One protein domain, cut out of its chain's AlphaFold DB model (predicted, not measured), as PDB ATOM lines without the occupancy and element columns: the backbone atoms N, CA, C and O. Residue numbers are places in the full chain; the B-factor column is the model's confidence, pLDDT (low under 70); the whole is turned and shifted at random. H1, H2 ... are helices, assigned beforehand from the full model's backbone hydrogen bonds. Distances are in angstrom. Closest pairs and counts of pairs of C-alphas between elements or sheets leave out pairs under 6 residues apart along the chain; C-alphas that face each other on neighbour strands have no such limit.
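This is residues 17 to 140 of the 501 residues of an uncharacterized protein of Dermacoccus abyssi (UniProt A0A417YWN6). Helix H3 makes the core of an elongated body, with H1 and H4 crossing it and H2 meeting its first residues; H5 sits at the edge near H1. From H4 the long helix H6 leads away from H1 and H5, and beyond it the last printed residues form an arm that goes out and folds back, its tip, residues 126 to 131, sticking out free. The printed part has 124 residues with six named helices, H1 to H6 in order along the chain, and no named strand; the class is all helix. It is compact by its radius of gyration of the C-alphas, 15.9 A, yet its outline is elongated, spanning 51 by 29 by 28 A.

H1, residues 24 to 34, touches H3, residues 60 to 73, at a steep tilt of 49 degrees, opposite ways; their closest C-alphas, of Arg 31 and Thr 65, are 4.9 A apart. H2, residues 40 to 48, is apart from H1, but only just, at 8.5 A. H2 touches residues 60 to 61 of H3 alone, with the closest C-alphas, of Ile 40 and Trp 60, 6.2 A apart. H3 is the hub, touching three helices; the third is H4, residues 80 to 88, about perpendicular to it at 80 degrees, with the closest C-alphas, of Ser 70 and Ala 83, 5.1 A apart. H5, residues 92 to 97, touches no helix; it is close to H1 but not clearly touching, with the C-alphas of Phe 27 and Gln 94 closest at 7.7 A. H6, residues 107 to 121, touches H4 with residues 107 to 111 alone, the closest C-alphas being those of Gln 84 and Tyr 107, 5.9 A apart. Residues 124 to 125 pair with residues 132 to 133, antiparallel. Every O i to N i+4 pair is within hydrogen-bond range in H1, H2, H3, H4 and H5, and 9 of 11 are in H6.

H1 begins at C-alpha 24 (15.426, -7.947, -5.800) and is 15.3 A long. H2 measures 10.9 A, H3 19.7 A, H4 12.5 A and H5 8.6 A from first to last C-alpha. H6, the longest helix, measures 22.0 A and ends at C-alpha 121 (22.771, -13.084, 26.718).

The two C-alphas farthest apart, of Glu 25 and Thr 129, are 52.5 A apart. The printed part has no cut. The link from H2 to H3, 11 residues, is long, and residues 49 to 55 stand free. The mean pLDDT of the printed part is 85.8, with residues 17 to 20 and 50 to 55 under 70.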
ATOM      1  N   ARG A  17       0.956 -21.798   1.862       46.00
ATOM      2  CA  ARG A  17       2.273 -21.250   1.527       46.00
ATOM      3  C   ARG A  17       2.073 -20.185   0.457       46.00
ATOM      4  O   ARG A  17       2.404 -20.390  -0.706       46.00
ATOM      5  N   PHE A  18       1.509 -19.046   0.836       51.25
ATOM      6  CA  PHE A  18       1.685 -17.834   0.052       51.25
ATOM      7  C   PHE A  18       3.116 -17.362   0.296       51.25
ATOM      8  O   PHE A  18       3.387 -16.587   1.211       51.25
ATOM      9  N   ALA A  19       4.046 -17.927  -0.475       59.59
ATOM     10  CA  ALA A  19       5.402 -17.424  -0.549       59.59
ATOM     11  C   ALA A  19       5.333 -15.968  -1.016       59.59
ATOM     12  O   ALA A  19       4.697 -15.648  -2.024       59.59
ATOM     13  N   VAL A  20       5.956 -15.080  -0.255       68.69
ATOM     14  CA  VAL A  20       6.039 -13.676  -0.629       68.69
ATOM     15  C   VAL A  20       7.102 -13.555  -1.708       68.69
ATOM     16  O   VAL A  20       8.264 -13.855  -1.452       68.69
ATOM     17  N   HIS A  21       6.747 -13.086  -2.905       75.06
ATOM     18  CA  HIS A  21       7.768 -12.826  -3.913       75.06
ATOM     19  C   HIS A  21       8.715 -11.727  -3.419       75.06
ATOM     20  O   HIS A  21       8.338 -10.562  -3.264       75.06
ATOM     21  N   THR A  22       9.978 -12.090  -3.226       78.56
ATOM     22  CA  THR A  22      10.965 -11.190  -2.639       78.56
ATOM     23  C   THR A  22      11.574 -10.278  -3.701       78.56
ATOM     24  O   THR A  22      12.363 -10.721  -4.539       78.56
ATOM     25  N   ALA A  23      11.209  -8.992  -3.687       85.31
ATOM     26  CA  ALA A  23      11.715  -8.017  -4.652       85.31
ATOM     27  C   ALA A  23      13.261  -7.937  -4.609       85.31
ATOM     28  O   ALA A  23      13.826  -7.802  -3.516       85.31
ATOM     29  N   PRO A  24      13.962  -7.976  -5.762       89.50
ATOM     30  CA  PRO A  24      15.426  -7.947  -5.800       89.50
ATOM     31  C   PRO A  24      16.035  -6.758  -5.051       89.50
ATOM     32  O   PRO A  24      17.025  -6.925  -4.348       89.50
ATOM     33  N   GLU A  25      15.426  -5.575  -5.144       91.19
ATOM     34  CA  GLU A  25      15.914  -4.365  -4.473       91.19
ATOM     35  C   GLU A  25      15.862  -4.470  -2.946       91.19
ATOM     36  O   GLU A  25      16.839  -4.133  -2.277       91.19
ATOM     37  N   LEU A  26      14.760  -4.985  -2.388       91.75
ATOM     38  CA  LEU A  26      14.616  -5.173  -0.941       91.75
ATOM     39  C   LEU A  26      15.625  -6.195  -0.416       91.75
ATOM     40  O   LEU A  26      16.263  -5.955   0.604       91.75
ATOM     41  N   PHE A  27      15.837  -7.290  -1.153       94.81
ATOM     42  CA  PHE A  27      16.858  -8.279  -0.808       94.81
ATOM     43  C   PHE A  27      18.262  -7.659  -0.766       94.81
ATOM     44  O   PHE A  27      19.014  -7.888   0.181       94.81
ATOM     45  N   GLN A  28      18.623  -6.851  -1.770       94.44
ATOM     46  CA  GLN A  28      19.931  -6.189  -1.801       94.44
ATOM     47  C   GLN A  28      20.089  -5.201  -0.645       94.44
ATOM     48  O   GLN A  28      21.149  -5.179  -0.026       94.44
ATOM     49  N   ARG A  29      19.045  -4.421  -0.326       93.75
ATOM     50  CA  ARG A  29      19.050  -3.489   0.811       93.75
ATOM     51  C   ARG A  29      19.220  -4.224   2.139       93.75
ATOM     52  O   ARG A  29      20.137  -3.899   2.885       93.75
ATOM     53  N   ALA A  30      18.400  -5.241   2.403       95.25
ATOM     54  CA  ALA A  30      18.469  -6.033   3.630       95.25
ATOM     55  C   ALA A  30      19.848  -6.681   3.809       95.25
ATOM     56  O   ALA A  30      20.455  -6.573   4.872       95.25
ATOM     57  N   ARG A  31      20.390  -7.284   2.745       95.69
ATOM     58  CA  ARG A  31      21.720  -7.895   2.784       95.69
ATOM     59  C   ARG A  31      22.838  -6.867   2.950       95.69
ATOM     60  O   ARG A  31      23.822  -7.139   3.633       95.69
ATOM     61  N   HIS A  32      22.718  -5.702   2.313       94.94
ATOM     62  CA  HIS A  32      23.689  -4.620   2.463       94.94
ATOM     63  C   HIS A  32      23.762  -4.143   3.916       94.94
ATOM     64  O   HIS A  32      24.862  -4.021   4.445       94.94
ATOM     65  N   VAL A  33      22.612  -3.948   4.568       95.81
ATOM     66  CA  VAL A  33      22.551  -3.615   5.998       95.81
ATOM     67  C   VAL A  33      23.134  -4.751   6.835       95.81
ATOM     68  O   VAL A  33      24.028  -4.501   7.630       95.81
ATOM     69  N   ALA A  34      22.719  -6.004   6.609       96.44
ATOM     70  CA  ALA A  34      23.210  -7.149   7.376       96.44
ATOM     71  C   ALA A  34      24.742  -7.264   7.358       96.44
ATOM     72  O   ALA A  34      25.353  -7.494   8.389       96.44
ATOM     73  N   ARG A  35      25.387  -7.025   6.213       95.62
ATOM     74  CA  ARG A  35      26.857  -7.047   6.088       95.62
ATOM     75  C   ARG A  35      27.584  -5.948   6.859       95.62
ATOM     76  O   ARG A  35      28.792  -6.045   7.041       95.62
ATOM     77  N   ARG A  36      26.871  -4.891   7.238       95.38
ATOM     78  CA  ARG A  36      27.396  -3.747   7.987       95.38
ATOM     79  C   ARG A  36      27.097  -3.834   9.485       95.38
ATOM     80  O   ARG A  36      27.577  -2.978  10.217       95.38
ATOM     81  N   ILE A  37      26.333  -4.839   9.927       96.44
ATOM     82  CA  ILE A  37      26.100  -5.124  11.347       96.44
ATOM     83  C   ILE A  37      27.427  -5.583  11.955       96.44
ATOM     84  O   ILE A  37      27.935  -6.665  11.650       96.44
ATOM     85  N   ASP A  38      27.991  -4.737  12.807       93.81
ATOM     86  CA  ASP A  38      29.334  -4.881  13.369       93.81
ATOM     87  C   ASP A  38      29.447  -5.958  14.456       93.81
ATOM     88  O   ASP A  38      30.549  -6.431  14.723       93.81
ATOM     89  N   ILE A  39      28.327  -6.415  15.026       94.38
ATOM     90  CA  ILE A  39      28.322  -7.502  16.017       94.38
ATOM     91  C   ILE A  39      28.384  -8.900  15.391       94.38
ATOM     92  O   ILE A  39      28.634  -9.868  16.104       94.38
ATOM     93  N   ILE A  40      28.162  -9.051  14.077       94.25
ATOM     94  CA  ILE A  40      28.157 -10.374  13.422       94.25
ATOM     95  C   ILE A  40      29.462 -11.156  13.657       94.25
ATOM     96  O   ILE A  40      29.363 -12.338  13.996       94.25
ATOM     97  N   PRO A  41      30.666 -10.562  13.523       92.25
ATOM     98  CA  PRO A  41      31.917 -11.243  13.852       92.25
ATOM     99  C   PRO A  41      31.947 -11.778  15.290       92.25
ATOM    100  O   PRO A  41      32.276 -12.946  15.485       92.25
ATOM    101  N   THR A  42      31.510 -10.979  16.268       91.00
ATOM    102  CA  THR A  42      31.404 -11.389  17.679       91.00
ATOM    103  C   THR A  42      30.446 -12.565  17.849       91.00
ATOM    104  O   THR A  42      30.773 -13.543  18.514       91.00
ATOM    105  N   LEU A  43      29.281 -12.538  17.189       90.56
ATOM    106  CA  LEU A  43      28.331 -13.655  17.231       90.56
ATOM    107  C   LEU A  43      28.931 -14.938  16.640       90.56
ATOM    108  O   LEU A  43      28.717 -16.028  17.171       90.56
ATOM    109  N   MET A  44      29.688 -14.830  15.548       87.62
ATOM    110  CA  MET A  44      30.370 -15.978  14.945       87.62
ATOM    111  C   MET A  44      31.450 -16.549  15.877       87.62
ATOM    112  O   MET A  44      31.553 -17.769  16.029       87.62
ATOM    113  N   GLU A  45      32.235 -15.691  16.521       87.00
ATOM    114  CA  GLU A  45      33.282 -16.100  17.456       87.00
ATOM    115  C   GLU A  45      32.690 -16.749  18.719       87.00
ATOM    116  O   GLU A  45      32.974 -17.913  19.013       87.00
ATOM    117  N   ASP A  46      31.777 -16.072  19.408       85.50
ATOM    118  CA  ASP A  46      31.306 -16.489  20.734       85.50
ATOM    119  C   ASP A  46      30.241 -17.599  20.688       85.50
ATOM    120  O   ASP A  46      30.102 -18.410  21.619       85.50
ATOM    121  N   LEU A  47      29.466 -17.673  19.597       84.69
ATOM    122  CA  LEU A  47      28.370 -18.638  19.479       84.69
ATOM    123  C   LEU A  47      28.675 -19.830  18.580       84.69
ATOM    124  O   LEU A  47      28.165 -20.920  18.869       84.69
ATOM    125  N   ASP A  48      29.463 -19.650  17.517       80.44
ATOM    126  CA  ASP A  48      29.643 -20.681  16.488       80.44
ATOM    127  C   ASP A  48      31.002 -21.370  16.544       80.44
ATOM    128  O   ASP A  48      31.059 -22.588  16.362       80.44
ATOM    129  N   SER A  49      32.086 -20.640  16.820       72.19
ATOM    130  CA  SER A  49      33.443 -21.201  16.730       72.19
ATOM    131  C   SER A  49      33.732 -22.295  17.773       72.19
ATOM    132  O   SER A  49      34.482 -23.229  17.495       72.19
ATOM    133  N   HIS A  50      33.055 -22.251  18.926       66.44
ATOM    134  CA  HIS A  50      33.220 -23.199  20.035       66.44
ATOM    135  C   HIS A  50      32.061 -24.203  20.173       66.44
ATOM    136  O   HIS A  50      31.939 -24.876  21.198       66.44
ATOM    137  N   ARG A  51      31.166 -24.307  19.178       67.38
ATOM    138  CA  ARG A  51      29.994 -25.190  19.268       67.38
ATOM    139  C   ARG A  51      30.362 -26.647  18.937       67.38
ATOM    140  O   ARG A  51      30.737 -26.922  17.799       67.38
ATOM    141  N   PRO A  52      30.165 -27.614  19.857       59.50
ATOM    142  CA  PRO A  52      30.227 -29.025  19.498       59.50
ATOM    143  C   PRO A  52      28.991 -29.396  18.660       59.50
ATOM    144  O   PRO A  52      27.855 -29.199  19.096       59.50
ATOM    145  N   GLY A  53      29.201 -29.917  17.448       66.62
ATOM    146  CA  GLY A  53      28.134 -30.416  16.573       66.62
ATOM    147  C   GLY A  53      28.137 -29.830  15.154       66.62
ATOM    148  O   GLY A  53      29.103 -29.185  14.742       66.62
ATOM    149  N   PRO A  54      27.066 -30.074  14.372       65.19
ATOM    150  CA  PRO A  54      26.952 -29.571  13.009       65.19
ATOM    151  C   PRO A  54      26.919 -28.041  12.989       65.19
ATOM    152  O   PRO A  54      26.284 -27.407  13.838       65.19
ATOM    153  N   ARG A  55      27.566 -27.446  11.980       69.19
ATOM    154  CA  ARG A  55      27.488 -26.000  11.735       69.19
ATOM    155  C   ARG A  55      26.034 -25.584  11.505       69.19
ATOM    156  O   ARG A  55      25.248 -26.346  10.939       69.19
ATOM    157  N   ARG A  56      25.682 -24.363  11.921       74.56
ATOM    158  CA  ARG A  56      24.377 -23.782  11.581       74.56
ATOM    159  C   ARG A  56      24.212 -23.754  10.066       74.56
ATOM    160  O   ARG A  56      25.120 -23.353   9.346       74.56
ATOM    161  N   VAL A  57      23.025 -24.148   9.616       78.56
ATOM    162  CA  VAL A  57      22.628 -24.068   8.202       78.56
ATOM    163  C   VAL A  57      22.502 -22.608   7.760       78.56
ATOM    164  O   VAL A  57      22.814 -22.268   6.626       78.56
ATOM    165  N   LEU A  58      22.074 -21.736   8.671       85.06
ATOM    166  CA  LEU A  58      21.854 -20.319   8.429       85.06
ATOM    167  C   LEU A  58      22.909 -19.512   9.201       85.06
ATOM    168  O   LEU A  58      22.959 -19.567  10.431       85.06
ATOM    169  N   SER A  59      23.776 -18.804   8.475       88.88
ATOM    170  CA  SER A  59      24.771 -17.905   9.072       88.88
ATOM    171  C   SER A  59      24.105 -16.682   9.708       88.88
ATOM    172  O   SER A  59      22.974 -16.343   9.359       88.88
ATOM    173  N   TRP A  60      24.810 -15.967  10.590       91.94
ATOM    174  CA  TRP A  60      24.294 -14.723  11.172       91.94
ATOM    175  C   TRP A  60      24.005 -13.647  10.112       91.94
ATOM    176  O   TRP A  60      22.950 -13.021  10.178       91.94
ATOM    177  N   GLU A  61      24.846 -13.492   9.074       93.69
ATOM    178  CA  GLU A  61      24.543 -12.601   7.930       93.69
ATOM    179  C   GLU A  61      23.220 -12.997   7.258       93.69
ATOM    180  O   GLU A  61      22.378 -12.137   6.986       93.69
ATOM    181  N   ALA A  62      23.011 -14.293   7.003       92.38
ATOM    182  CA  ALA A  62      21.784 -14.782   6.385       92.38
ATOM    183  C   ALA A  62      20.567 -14.592   7.305       92.38
ATOM    184  O   ALA A  62      19.517 -14.166   6.828       92.38
ATOM    185  N   TRP A  63      20.720 -14.832   8.610       92.88
ATOM    186  CA  TRP A  63      19.668 -14.626   9.605       92.88
ATOM    187  C   TRP A  63      19.221 -13.169   9.665       92.88
ATOM    188  O   TRP A  63      18.042 -12.889   9.450       92.88
ATOM    189  N   PHE A  64      20.153 -12.228   9.842       94.44
ATOM    190  CA  PHE A  64      19.821 -10.803   9.849       94.44
ATOM    191  C   PHE A  64      19.240 -10.346   8.513       94.44
ATOM    192  O   PHE A  64      18.278  -9.582   8.502       94.44
ATOM    193  N   THR A  65      19.754 -10.850   7.384       94.81
ATOM    194  CA  THR A  65      19.191 -10.526   6.065       94.81
ATOM    195  C   THR A  65      17.724 -10.945   5.970       94.81
ATOM    196  O   THR A  65      16.897 -10.149   5.530       94.81
ATOM    197  N   VAL A  66      17.382 -12.165   6.396       92.25
ATOM    198  CA  VAL A  66      15.996 -12.660   6.381       92.25
ATOM    199  C   VAL A  66      15.108 -11.842   7.318       92.25
ATOM    200  O   VAL A  66      14.005 -11.465   6.921       92.25
ATOM    201  N   MET A  67      15.578 -11.525   8.528       92.62
ATOM    202  CA  MET A  67      14.802 -10.738   9.491       92.62
ATOM    203  C   MET A  67      14.525  -9.324   8.982       92.62
ATOM    204  O   MET A  67      13.371  -8.901   8.954       92.62
ATOM    205  N   LEU A  68      15.549  -8.626   8.489       93.56
ATOM    206  CA  LEU A  68      15.406  -7.294   7.896       93.56
ATOM    207  C   LEU A  68      14.444  -7.309   6.706       93.56
ATOM    208  O   LEU A  68      13.597  -6.429   6.570       93.56
ATOM    209  N   LEU A  69      14.531  -8.334   5.865       92.25
ATOM    210  CA  LEU A  69      13.657  -8.487   4.710       92.25
ATOM    211  C   LEU A  69      12.203  -8.765   5.115       92.25
ATOM    212  O   LEU A  69      11.285  -8.222   4.504       92.25
ATOM    213  N   SER A  70      11.994  -9.536   6.187       91.31
ATOM    214  CA  SER A  70      10.679  -9.743   6.799       91.31
ATOM    215  C   SER A  70      10.079  -8.438   7.318       91.31
ATOM    216  O   SER A  70       8.901  -8.179   7.067       91.31
ATOM    217  N   VAL A  71      10.880  -7.602   7.989       90.06
ATOM    218  CA  VAL A  71      10.455  -6.282   8.494       90.06
ATOM    219  C   VAL A  71      10.048  -5.375   7.333       90.06
ATOM    220  O   VAL A  71       8.957  -4.806   7.342       90.06
ATOM    221  N   MET A  72      10.900  -5.288   6.304       89.25
ATOM    222  CA  MET A  72      10.658  -4.468   5.113       89.25
ATOM    223  C   MET A  72       9.394  -4.899   4.363       89.25
ATOM    224  O   MET A  72       8.704  -4.055   3.799       89.25
ATOM    225  N   HIS A  73       9.080  -6.196   4.351       85.38
ATOM    226  CA  HIS A  73       7.878  -6.698   3.694       85.38
ATOM    227  C   HIS A  73       6.607  -6.531   4.536       85.38
ATOM    228  O   HIS A  73       5.529  -6.303   3.993       85.38
ATOM    229  N   SER A  74       6.722  -6.644   5.858       81.81
ATOM    230  CA  SER A  74       5.574  -6.651   6.773       81.81
ATOM    231  C   SER A  74       5.212  -5.261   7.305       81.81
ATOM    232  O   SER A  74       4.399  -5.162   8.218       81.81
ATOM    233  N   GLY A  75       5.822  -4.198   6.770       79.19
ATOM    234  CA  GLY A  75       5.573  -2.825   7.216       79.19
ATOM    235  C   GLY A  75       6.006  -2.569   8.661       79.19
ATOM    236  O   GLY A  75       5.331  -1.830   9.365       79.19
ATOM    237  N   GLY A  76       7.091  -3.205   9.118       75.56
ATOM    238  CA  GLY A  76       7.634  -3.018  10.471       75.56
ATOM    239  C   GLY A  76       7.354  -4.162  11.452       75.56
ATOM    240  O   GLY A  76       8.064  -4.289  12.444       75.56
ATOM    241  N   ALA A  77       6.388  -5.042  11.171       75.44
ATOM    242  CA  ALA A  77       6.096  -6.177  12.048       75.44
ATOM    243  C   ALA A  77       7.135  -7.304  11.908       75.44
ATOM    244  O   ALA A  77       7.421  -7.777  10.803       75.44
ATOM    245  N   VAL A  78       7.666  -7.787  13.035       76.38
ATOM    246  CA  VAL A  78       8.614  -8.911  13.066       76.38
ATOM    247  C   VAL A  78       7.929 -10.139  13.642       76.38
ATOM    248  O   VAL A  78       7.834 -10.319  14.849       76.38
ATOM    249  N   HIS A  79       7.471 -11.024  12.761       83.31
ATOM    250  CA  HIS A  79       6.974 -12.337  13.156       83.31
ATOM    251  C   HIS A  79       7.840 -13.422  12.525       83.31
ATOM    252  O   HIS A  79       8.088 -13.400  11.318       83.31
ATOM    253  N   MET A  80       8.249 -14.424  13.305       85.44
ATOM    254  CA  MET A  80       9.039 -15.555  12.793       85.44
ATOM    255  C   MET A  80       8.315 -16.300  11.654       85.44
ATOM    256  O   MET A  80       8.934 -16.804  10.720       85.44
ATOM    257  N   THR A  81       6.978 -16.299  11.665       85.81
ATOM    258  CA  THR A  81       6.156 -16.848  10.576       85.81
ATOM    259  C   THR A  81       6.305 -16.060   9.273       85.81
ATOM    260  O   THR A  81       6.273 -16.650   8.194       85.81
ATOM    261  N   LYS A  82       6.515 -14.739   9.349       85.81
ATOM    262  CA  LYS A  82       6.803 -13.878   8.195       85.81
ATOM    263  C   LYS A  82       8.221 -14.082   7.678       85.81
ATOM    264  O   LYS A  82       8.398 -14.178   6.466       85.81
ATOM    265  N   ALA A  83       9.191 -14.282   8.567       88.94
ATOM    266  CA  ALA A  83      10.543 -14.675   8.177       88.94
ATOM    267  C   ALA A  83      10.542 -15.991   7.373       88.94
ATOM    268  O   ALA A  83      11.166 -16.058   6.316       88.94
ATOM    269  N   GLN A  84       9.765 -16.999   7.792       88.62
ATOM    270  CA  GLN A  84       9.593 -18.232   7.010       88.62
ATOM    271  C   GLN A  84       8.987 -17.965   5.622       88.62
ATOM    272  O   GLN A  84       9.498 -18.474   4.628       88.62
ATOM    273  N   GLN A  85       7.932 -17.144   5.533       87.75
ATOM    274  CA  GLN A  85       7.303 -16.791   4.248       87.75
ATOM    275  C   GLN A  85       8.283 -16.103   3.288       87.75
ATOM    276  O   GLN A  85       8.219 -16.335   2.080       87.75
ATOM    277  N   VAL A  86       9.194 -15.281   3.822       89.31
ATOM    278  CA  VAL A  86      10.276 -14.663   3.047       89.31
ATOM    279  C   VAL A  86      11.246 -15.719   2.532       89.31
ATOM    280  O   VAL A  86      11.543 -15.715   1.344       89.31
ATOM    281  N   ILE A  87      11.706 -16.651   3.377       89.12
ATOM    282  CA  ILE A  87      12.619 -17.726   2.948       89.12
ATOM    283  C   ILE A  87      11.993 -18.588   1.844       89.12
ATOM    284  O   ILE A  87      12.649 -18.892   0.840       89.12
ATOM    285  N   ASP A  88      10.723 -18.960   2.003       88.12
ATOM    286  CA  ASP A  88       9.972 -19.740   1.015       88.12
ATOM    287  C   ASP A  88       9.869 -19.007  -0.333       88.12
ATOM    288  O   ASP A  88       9.841 -19.644  -1.384       88.12
ATOM    289  N   GLY A  89       9.863 -17.671  -0.308       88.75
ATOM    290  CA  GLY A  89       9.787 -16.800  -1.478       88.75
ATOM    291  C   GLY A  89      11.122 -16.311  -2.044       88.75
ATOM    292  O   GLY A  89      11.124 -15.486  -2.965       88.75
ATOM    293  N   LEU A  90      12.262 -16.775  -1.519       90.62
ATOM    294  CA  LEU A  90      13.578 -16.457  -2.078       90.62
ATOM    295  C   LEU A  90      13.810 -17.206  -3.394       90.62
ATOM    296  O   LEU A  90      13.640 -18.426  -3.470       90.62
ATOM    297  N   THR A  91      14.297 -16.494  -4.411       91.56
ATOM    298  CA  THR A  91      14.729 -17.103  -5.676       91.56
ATOM    299  C   THR A  91      15.972 -17.973  -5.481       91.56
ATOM    300  O   THR A  91      16.721 -17.810  -4.514       91.56
ATOM    301  N   SER A  92      16.261 -18.868  -6.429       91.06
ATOM    302  CA  SER A  92      17.468 -19.707  -6.378       91.06
ATOM    303  C   SER A  92      18.762 -18.883  -6.302       91.06
ATOM    304  O   SER A  92      19.680 -19.258  -5.577       91.06
ATOM    305  N   ASP A  93      18.833 -17.735  -6.989       92.19
ATOM    306  CA  ASP A  93      19.979 -16.817  -6.879       92.19
ATOM    307  C   ASP A  93      20.084 -16.193  -5.482       92.19
ATOM    308  O   ASP A  93      21.167 -16.161  -4.899       92.19
ATOM    309  N   GLN A  94      18.967 -15.739  -4.909       93.44
ATOM    310  CA  GLN A  94      18.950 -15.175  -3.559       93.44
ATOM    311  C   GLN A  94      19.363 -16.221  -2.515       93.44
ATOM    312  O   GLN A  94      20.200 -15.930  -1.660       93.44
ATOM    313  N   ARG A  95      18.860 -17.458  -2.630       92.25
ATOM    314  CA  ARG A  95      19.256 -18.591  -1.780       92.25
ATOM    315  C   ARG A  95      20.747 -18.887  -1.897       92.25
ATOM    316  O   ARG A  95      21.420 -18.949  -0.873       92.25
ATOM    317  N   ARG A  96      21.290 -18.960  -3.118       92.25
ATOM    318  CA  ARG A  96      22.739 -19.086  -3.353       92.25
ATOM    319  C   ARG A  96      23.534 -17.997  -2.667       92.25
ATOM    320  O   ARG A  96      24.516 -18.263  -1.983       92.25
ATOM    321  N   ARG A  97      23.093 -16.754  -2.821       92.75
ATOM    322  CA  ARG A  97      23.763 -15.586  -2.257       92.75
ATOM    323  C   ARG A  97      23.736 -15.566  -0.728       92.75
ATOM    324  O   ARG A  97      24.629 -14.949  -0.156       92.75
ATOM    325  N   LEU A  98      22.787 -16.247  -0.088       91.50
ATOM    326  CA  LEU A  98      22.751 -16.464   1.363       91.50
ATOM    327  C   LEU A  98      23.413 -17.778   1.818       91.50
ATOM    328  O   LEU A  98      23.444 -18.043   3.015       91.50
ATOM    329  N   GLY A  99      23.934 -18.599   0.900       90.12
ATOM    330  CA  GLY A  99      24.500 -19.913   1.230       90.12
ATOM    331  C   GLY A  99      23.451 -20.974   1.587       90.12
ATOM    332  O   GLY A  99      23.761 -21.921   2.297       90.12
ATOM    333  N   LEU A 100      22.213 -20.818   1.107       88.00
ATOM    334  CA  LEU A 100      21.060 -21.676   1.415       88.00
ATOM    335  C   LEU A 100      20.718 -22.662   0.281       88.00
ATOM    336  O   LEU A 100      19.575 -23.108   0.162       88.00
ATOM    337  N   GLU A 101      21.670 -22.978  -0.601       83.12
ATOM    338  CA  GLU A 101      21.443 -23.946  -1.684       83.12
ATOM    339  C   GLU A 101      21.186 -25.341  -1.116       83.12
ATOM    340  O   GLU A 101      21.957 -25.850  -0.307       83.12
ATOM    341  N   GLY A 102      20.076 -25.960  -1.525       74.25
ATOM    342  CA  GLY A 102      19.688 -27.293  -1.054       74.25
ATOM    343  C   GLY A 102      19.223 -27.356   0.406       74.25
ATOM    344  O   GLY A 102      18.851 -28.433   0.863       74.25
ATOM    345  N   ALA A 103      19.198 -26.231   1.130       77.94
ATOM    346  CA  ALA A 103      18.669 -26.162   2.486       77.94
ATOM    347  C   ALA A 103      17.144 -25.968   2.463       77.94
ATOM    348  O   ALA A 103      16.641 -24.938   2.000       77.94
ATOM    349  N   ASP A 104      16.409 -26.947   2.991       74.94
ATOM    350  CA  ASP A 104      14.987 -26.791   3.305       74.94
ATOM    351  C   ASP A 104      14.861 -26.296   4.749       74.94
ATOM    352  O   ASP A 104      14.929 -27.074   5.703       74.94
ATOM    353  N   LEU A 105      14.796 -24.972   4.904       80.25
ATOM    354  CA  LEU A 105      14.699 -24.340   6.213       80.25
ATOM    355  C   LEU A 105      13.263 -24.393   6.718       80.25
ATOM    356  O   LEU A 105      12.348 -23.894   6.064       80.25
ATOM    357  N   ASN A 106      13.083 -24.946   7.912       80.38
ATOM    358  CA  ASN A 106      11.812 -24.888   8.620       80.38
ATOM    359  C   ASN A 106      11.800 -23.777   9.680       80.38
ATOM    360  O   ASN A 106      12.842 -23.263  10.092       80.38
ATOM    361  N   TYR A 107      10.597 -23.464  10.162       83.31
ATOM    362  CA  TYR A 107      10.356 -22.409  11.146       83.31
ATOM    363  C   TYR A 107      11.245 -22.554  12.390       83.31
ATOM    364  O   TYR A 107      11.836 -21.575  12.840       83.31
ATOM    365  N   GLY A 108      11.417 -23.781  12.893       83.38
ATOM    366  CA  GLY A 108      12.231 -24.051  14.080       83.38
ATOM    367  C   GLY A 108      13.716 -23.735  13.881       83.38
ATOM    368  O   GLY A 108      14.392 -23.340  14.823       83.38
ATOM    369  N   GLN A 109      14.242 -23.842  12.657       82.44
ATOM    370  CA  GLN A 109      15.629 -23.456  12.369       82.44
ATOM    371  C   GLN A 109      15.823 -21.935  12.338       82.44
ATOM    372  O   GLN A 109      16.906 -21.460  12.678       82.44
ATOM    373  N   ILE A 110      14.792 -21.175  11.959       83.38
ATOM    374  CA  ILE A 110      14.805 -19.707  12.005       83.38
ATOM    375  C   ILE A 110      14.690 -19.229  13.459       83.38
ATOM    376  O   ILE A 110      15.490 -18.405  13.907       83.38
ATOM    377  N   GLU A 111      13.721 -19.785  14.190       87.00
ATOM    378  CA  GLU A 111      13.448 -19.497  15.602       87.00
ATOM    379  C   GLU A 111      14.648 -19.842  16.491       87.00
ATOM    380  O   GLU A 111      15.058 -19.023  17.310       87.00
ATOM    381  N   SER A 112      15.309 -20.977  16.241       84.88
ATOM    382  CA  SER A 112      16.521 -21.380  16.964       84.88
ATOM    383  C   SER A 112      17.643 -20.334  16.894       84.88
ATOM    384  O   SER A 112      18.456 -20.242  17.813       84.88
ATOM    385  N   GLY A 113      17.707 -19.519  15.833       84.81
ATOM    386  CA  GLY A 113      18.645 -18.397  15.764       84.81
ATOM    387  C   GLY A 113      18.376 -17.346  16.845       84.81
ATOM    388  O   GLY A 113      19.305 -16.945  17.545       84.81
ATOM    389  N   LEU A 114      17.107 -16.965  17.024       87.69
ATOM    390  CA  LEU A 114      16.683 -16.025  18.064       87.69
ATOM    391  C   LEU A 114      16.868 -16.621  19.462       87.69
ATOM    392  O   LEU A 114      17.440 -15.971  20.329       87.69
ATOM    393  N   GLU A 115      16.437 -17.867  19.670       87.81
ATOM    394  CA  GLU A 115      16.567 -18.545  20.965       87.81
ATOM    395  C   GLU A 115      18.023 -18.632  21.417       87.81
ATOM    396  O   GLU A 115      18.326 -18.366  22.576       87.81
ATOM    397  N   VAL A 116      18.943 -18.966  20.505       87.81
ATOM    398  CA  VAL A 116      20.367 -19.045  20.847       87.81
ATOM    399  C   VAL A 116      20.945 -17.670  21.174       87.81
ATOM    400  O   VAL A 116      21.808 -17.588  22.043       87.81
ATOM    401  N   LEU A 117      20.484 -16.608  20.509       88.38
ATOM    402  CA  LEU A 117      20.898 -15.240  20.820       88.38
ATOM    403  C   LEU A 117      20.451 -14.850  22.236       88.38
ATOM    404  O   LEU A 117      21.290 -14.480  23.054       88.38
ATOM    405  N   VAL A 118      19.159 -15.018  22.539       88.00
ATOM    406  CA  VAL A 118      18.565 -14.684  23.845       88.00
ATOM    407  C   VAL A 118      19.223 -15.493  24.964       88.00
ATOM    408  O   VAL A 118      19.773 -14.921  25.898       88.00
ATOM    409  N   GLN A 119      19.287 -16.821  24.825       87.25
ATOM    410  CA  GLN A 119      19.891 -17.697  25.838       87.25
ATOM    411  C   GLN A 119      21.378 -17.414  26.074       87.25
ATOM    412  O   GLN A 119      21.901 -17.714  27.144       87.25
ATOM    413  N   ALA A 120      22.096 -16.905  25.073       88.75
ATOM    414  CA  ALA A 120      23.503 -16.570  25.235       88.75
ATOM    415  C   ALA A 120      23.720 -15.260  25.998       88.75
ATOM    416  O   ALA A 120      24.786 -15.099  26.591       88.75
ATOM    417  N   MET A 121      22.744 -14.351  25.979       89.88
ATOM    418  CA  MET A 121      22.771 -13.084  26.718       89.88
ATOM    419  C   MET A 121      22.324 -13.243  28.180       89.88
ATOM    420  O   MET A 121      22.587 -12.366  28.999       89.88
ATOM    421  N   GLU A 122      21.684 -14.362  28.523       87.56
ATOM    422  CA  GLU A 122      21.225 -14.661  29.879       87.56
ATOM    423  C   GLU A 122      22.293 -15.367  30.729       87.56
ATOM    424  O   GLU A 122      23.112 -16.159  30.248       87.56
ATOM    425  N   GLU A 123      22.252 -15.108  32.038       87.19
ATOM    426  CA  GLU A 123      22.966 -15.917  33.022       87.19
ATOM    427  C   GLU A 123      22.388 -17.332  33.064       87.19
ATOM    428  O   GLU A 123      21.176 -17.548  33.024       87.19
ATOM    429  N   ARG A 124      23.267 -18.323  33.192       86.75
ATOM    430  CA  ARG A 124      22.861 -19.725  33.284       86.75
ATOM    431  C   ARG A 124      23.043 -20.223  34.701       86.75
ATOM    432  O   ARG A 124      24.150 -20.184  35.223       86.75
ATOM    433  N   VAL A 125      21.994 -20.794  35.274       85.50
ATOM    434  CA  VAL A 125      22.057 -21.429  36.593       85.50
ATOM    435  C   VAL A 125      22.047 -22.943  36.426       85.50
ATOM    436  O   VAL A 125      21.148 -23.498  35.793       85.50
ATOM    437  N   ASN A 126      23.038 -23.628  36.995       84.75
ATOM    438  CA  ASN A 126      22.984 -25.075  37.149       84.75
ATOM    439  C   ASN A 126      21.920 -25.413  38.198       84.75
ATOM    440  O   ASN A 126      22.078 -25.101  39.375       84.75
ATOM    441  N   THR A 127      20.829 -26.053  37.783       84.88
ATOM    442  CA  THR A 127      19.702 -26.345  38.680       84.88
ATOM    443  C   THR A 127      20.013 -27.411  39.731       84.88
ATOM    444  O   THR A 127      19.269 -27.516  40.701       84.88
ATOM    445  N   GLU A 128      21.078 -28.195  39.555       86.12
ATOM    446  CA  GLU A 128      21.502 -29.232  40.501       86.12
ATOM    447  C   GLU A 128      22.519 -28.705  41.518       86.12
ATOM    448  O   GLU A 128      22.411 -29.003  42.705       86.12
ATOM    449  N   THR A 129      23.496 -27.908  41.070       88.75
ATOM    450  CA  THR A 129      24.577 -27.403  41.937       88.75
ATOM    451  C   THR A 129      24.334 -25.989  42.462       88.75
ATOM    452  O   THR A 129      24.970 -25.580  43.431       88.75
ATOM    453  N   GLY A 130      23.432 -25.230  41.838       88.44
ATOM    454  CA  GLY A 130      23.205 -23.813  42.125       88.44
ATOM    455  C   GLY A 130      24.281 -22.875  41.567       88.44
ATOM    456  O   GLY A 130      24.201 -21.670  41.794       88.44
ATOM    457  N   GLU A 131      25.282 -23.389  40.844       90.12
ATOM    458  CA  GLU A 131      26.328 -22.560  40.238       90.12
ATOM    459  C   GLU A 131      25.749 -21.625  39.170       90.12
ATOM    460  O   GLU A 131      24.996 -22.055  38.292       90.12
ATOM    461  N   VAL A 132      26.135 -20.349  39.229       88.38
ATOM    462  CA  VAL A 132      25.752 -19.325  38.252       88.38
ATOM    463  C   VAL A 132      26.915 -19.095  37.295       88.38
ATOM    464  O   VAL A 132      28.023 -18.757  37.711       88.38
ATOM    465  N   TYR A 133      26.656 -19.265  36.006       87.81
ATOM    466  CA  TYR A 133      27.589 -18.955  34.934       87.81
ATOM    467  C   TYR A 133      27.182 -17.644  34.272       87.81
ATOM    468  O   TYR A 133      26.016 -17.450  33.918       87.81
ATOM    469  N   ALA A 134      28.170 -16.775  34.066       87.31
ATOM    470  CA  ALA A 134      27.988 -15.523  33.348       87.31
ATOM    471  C   ALA A 134      27.456 -15.755  31.916       87.31
ATOM    472  O   ALA A 134      27.684 -16.834  31.346       87.31
ATOM    473  N   PRO A 135      26.805 -14.744  31.309       89.12
ATOM    474  CA  PRO A 135      26.350 -14.821  29.929       89.12
ATOM    475  C   PRO A 135      27.491 -15.144  28.968       89.12
ATOM    476  O   PRO A 135      28.624 -14.678  29.134       89.12
ATOM    477  N   ARG A 136      27.179 -15.923  27.931       88.00
ATOM    478  CA  ARG A 136      28.124 -16.231  26.848       88.00
ATOM    479  C   ARG A 136      28.367 -15.027  25.949       88.00
ATOM    480  O   ARG A 136      29.469 -14.874  25.445       88.00
ATOM    481  N   LEU A 137      27.344 -14.199  25.757       89.31
ATOM    482  CA  LEU A 137      27.418 -12.926  25.061       89.31
ATOM    483  C   LEU A 137      27.226 -11.798  26.059       89.31
ATOM    484  O   LEU A 137      26.201 -11.710  26.728       89.31
ATOM    485  N   ARG A 138      28.192 -10.883  26.099       88.69
ATOM    486  CA  ARG A 138      28.097  -9.639  26.872       88.69
ATOM    487  C   ARG A 138      27.505  -8.520  26.018       88.69
ATOM    488  O   ARG A 138      28.086  -7.446  25.910       88.69
ATOM    489  N   LEU A 139      26.388  -8.825  25.368       90.00
ATOM    490  CA  LEU A 139      25.609  -7.888  24.567       90.00
ATOM    491  C   LEU A 139      24.239  -7.707  25.215       90.00
ATOM    492  O   LEU A 139      23.703  -8.621  25.835       90.00
ATOM    493  N   THR A 140      23.672  -6.528  25.034       88.38
ATOM    494  CA  THR A 140      22.315  -6.153  25.431       88.38
ATOM    495  C   THR A 140      21.419  -6.037  24.196       88.38
ATOM    496  O   THR A 140      21.903  -5.935  23.065       88.38
TER     497      THR A 140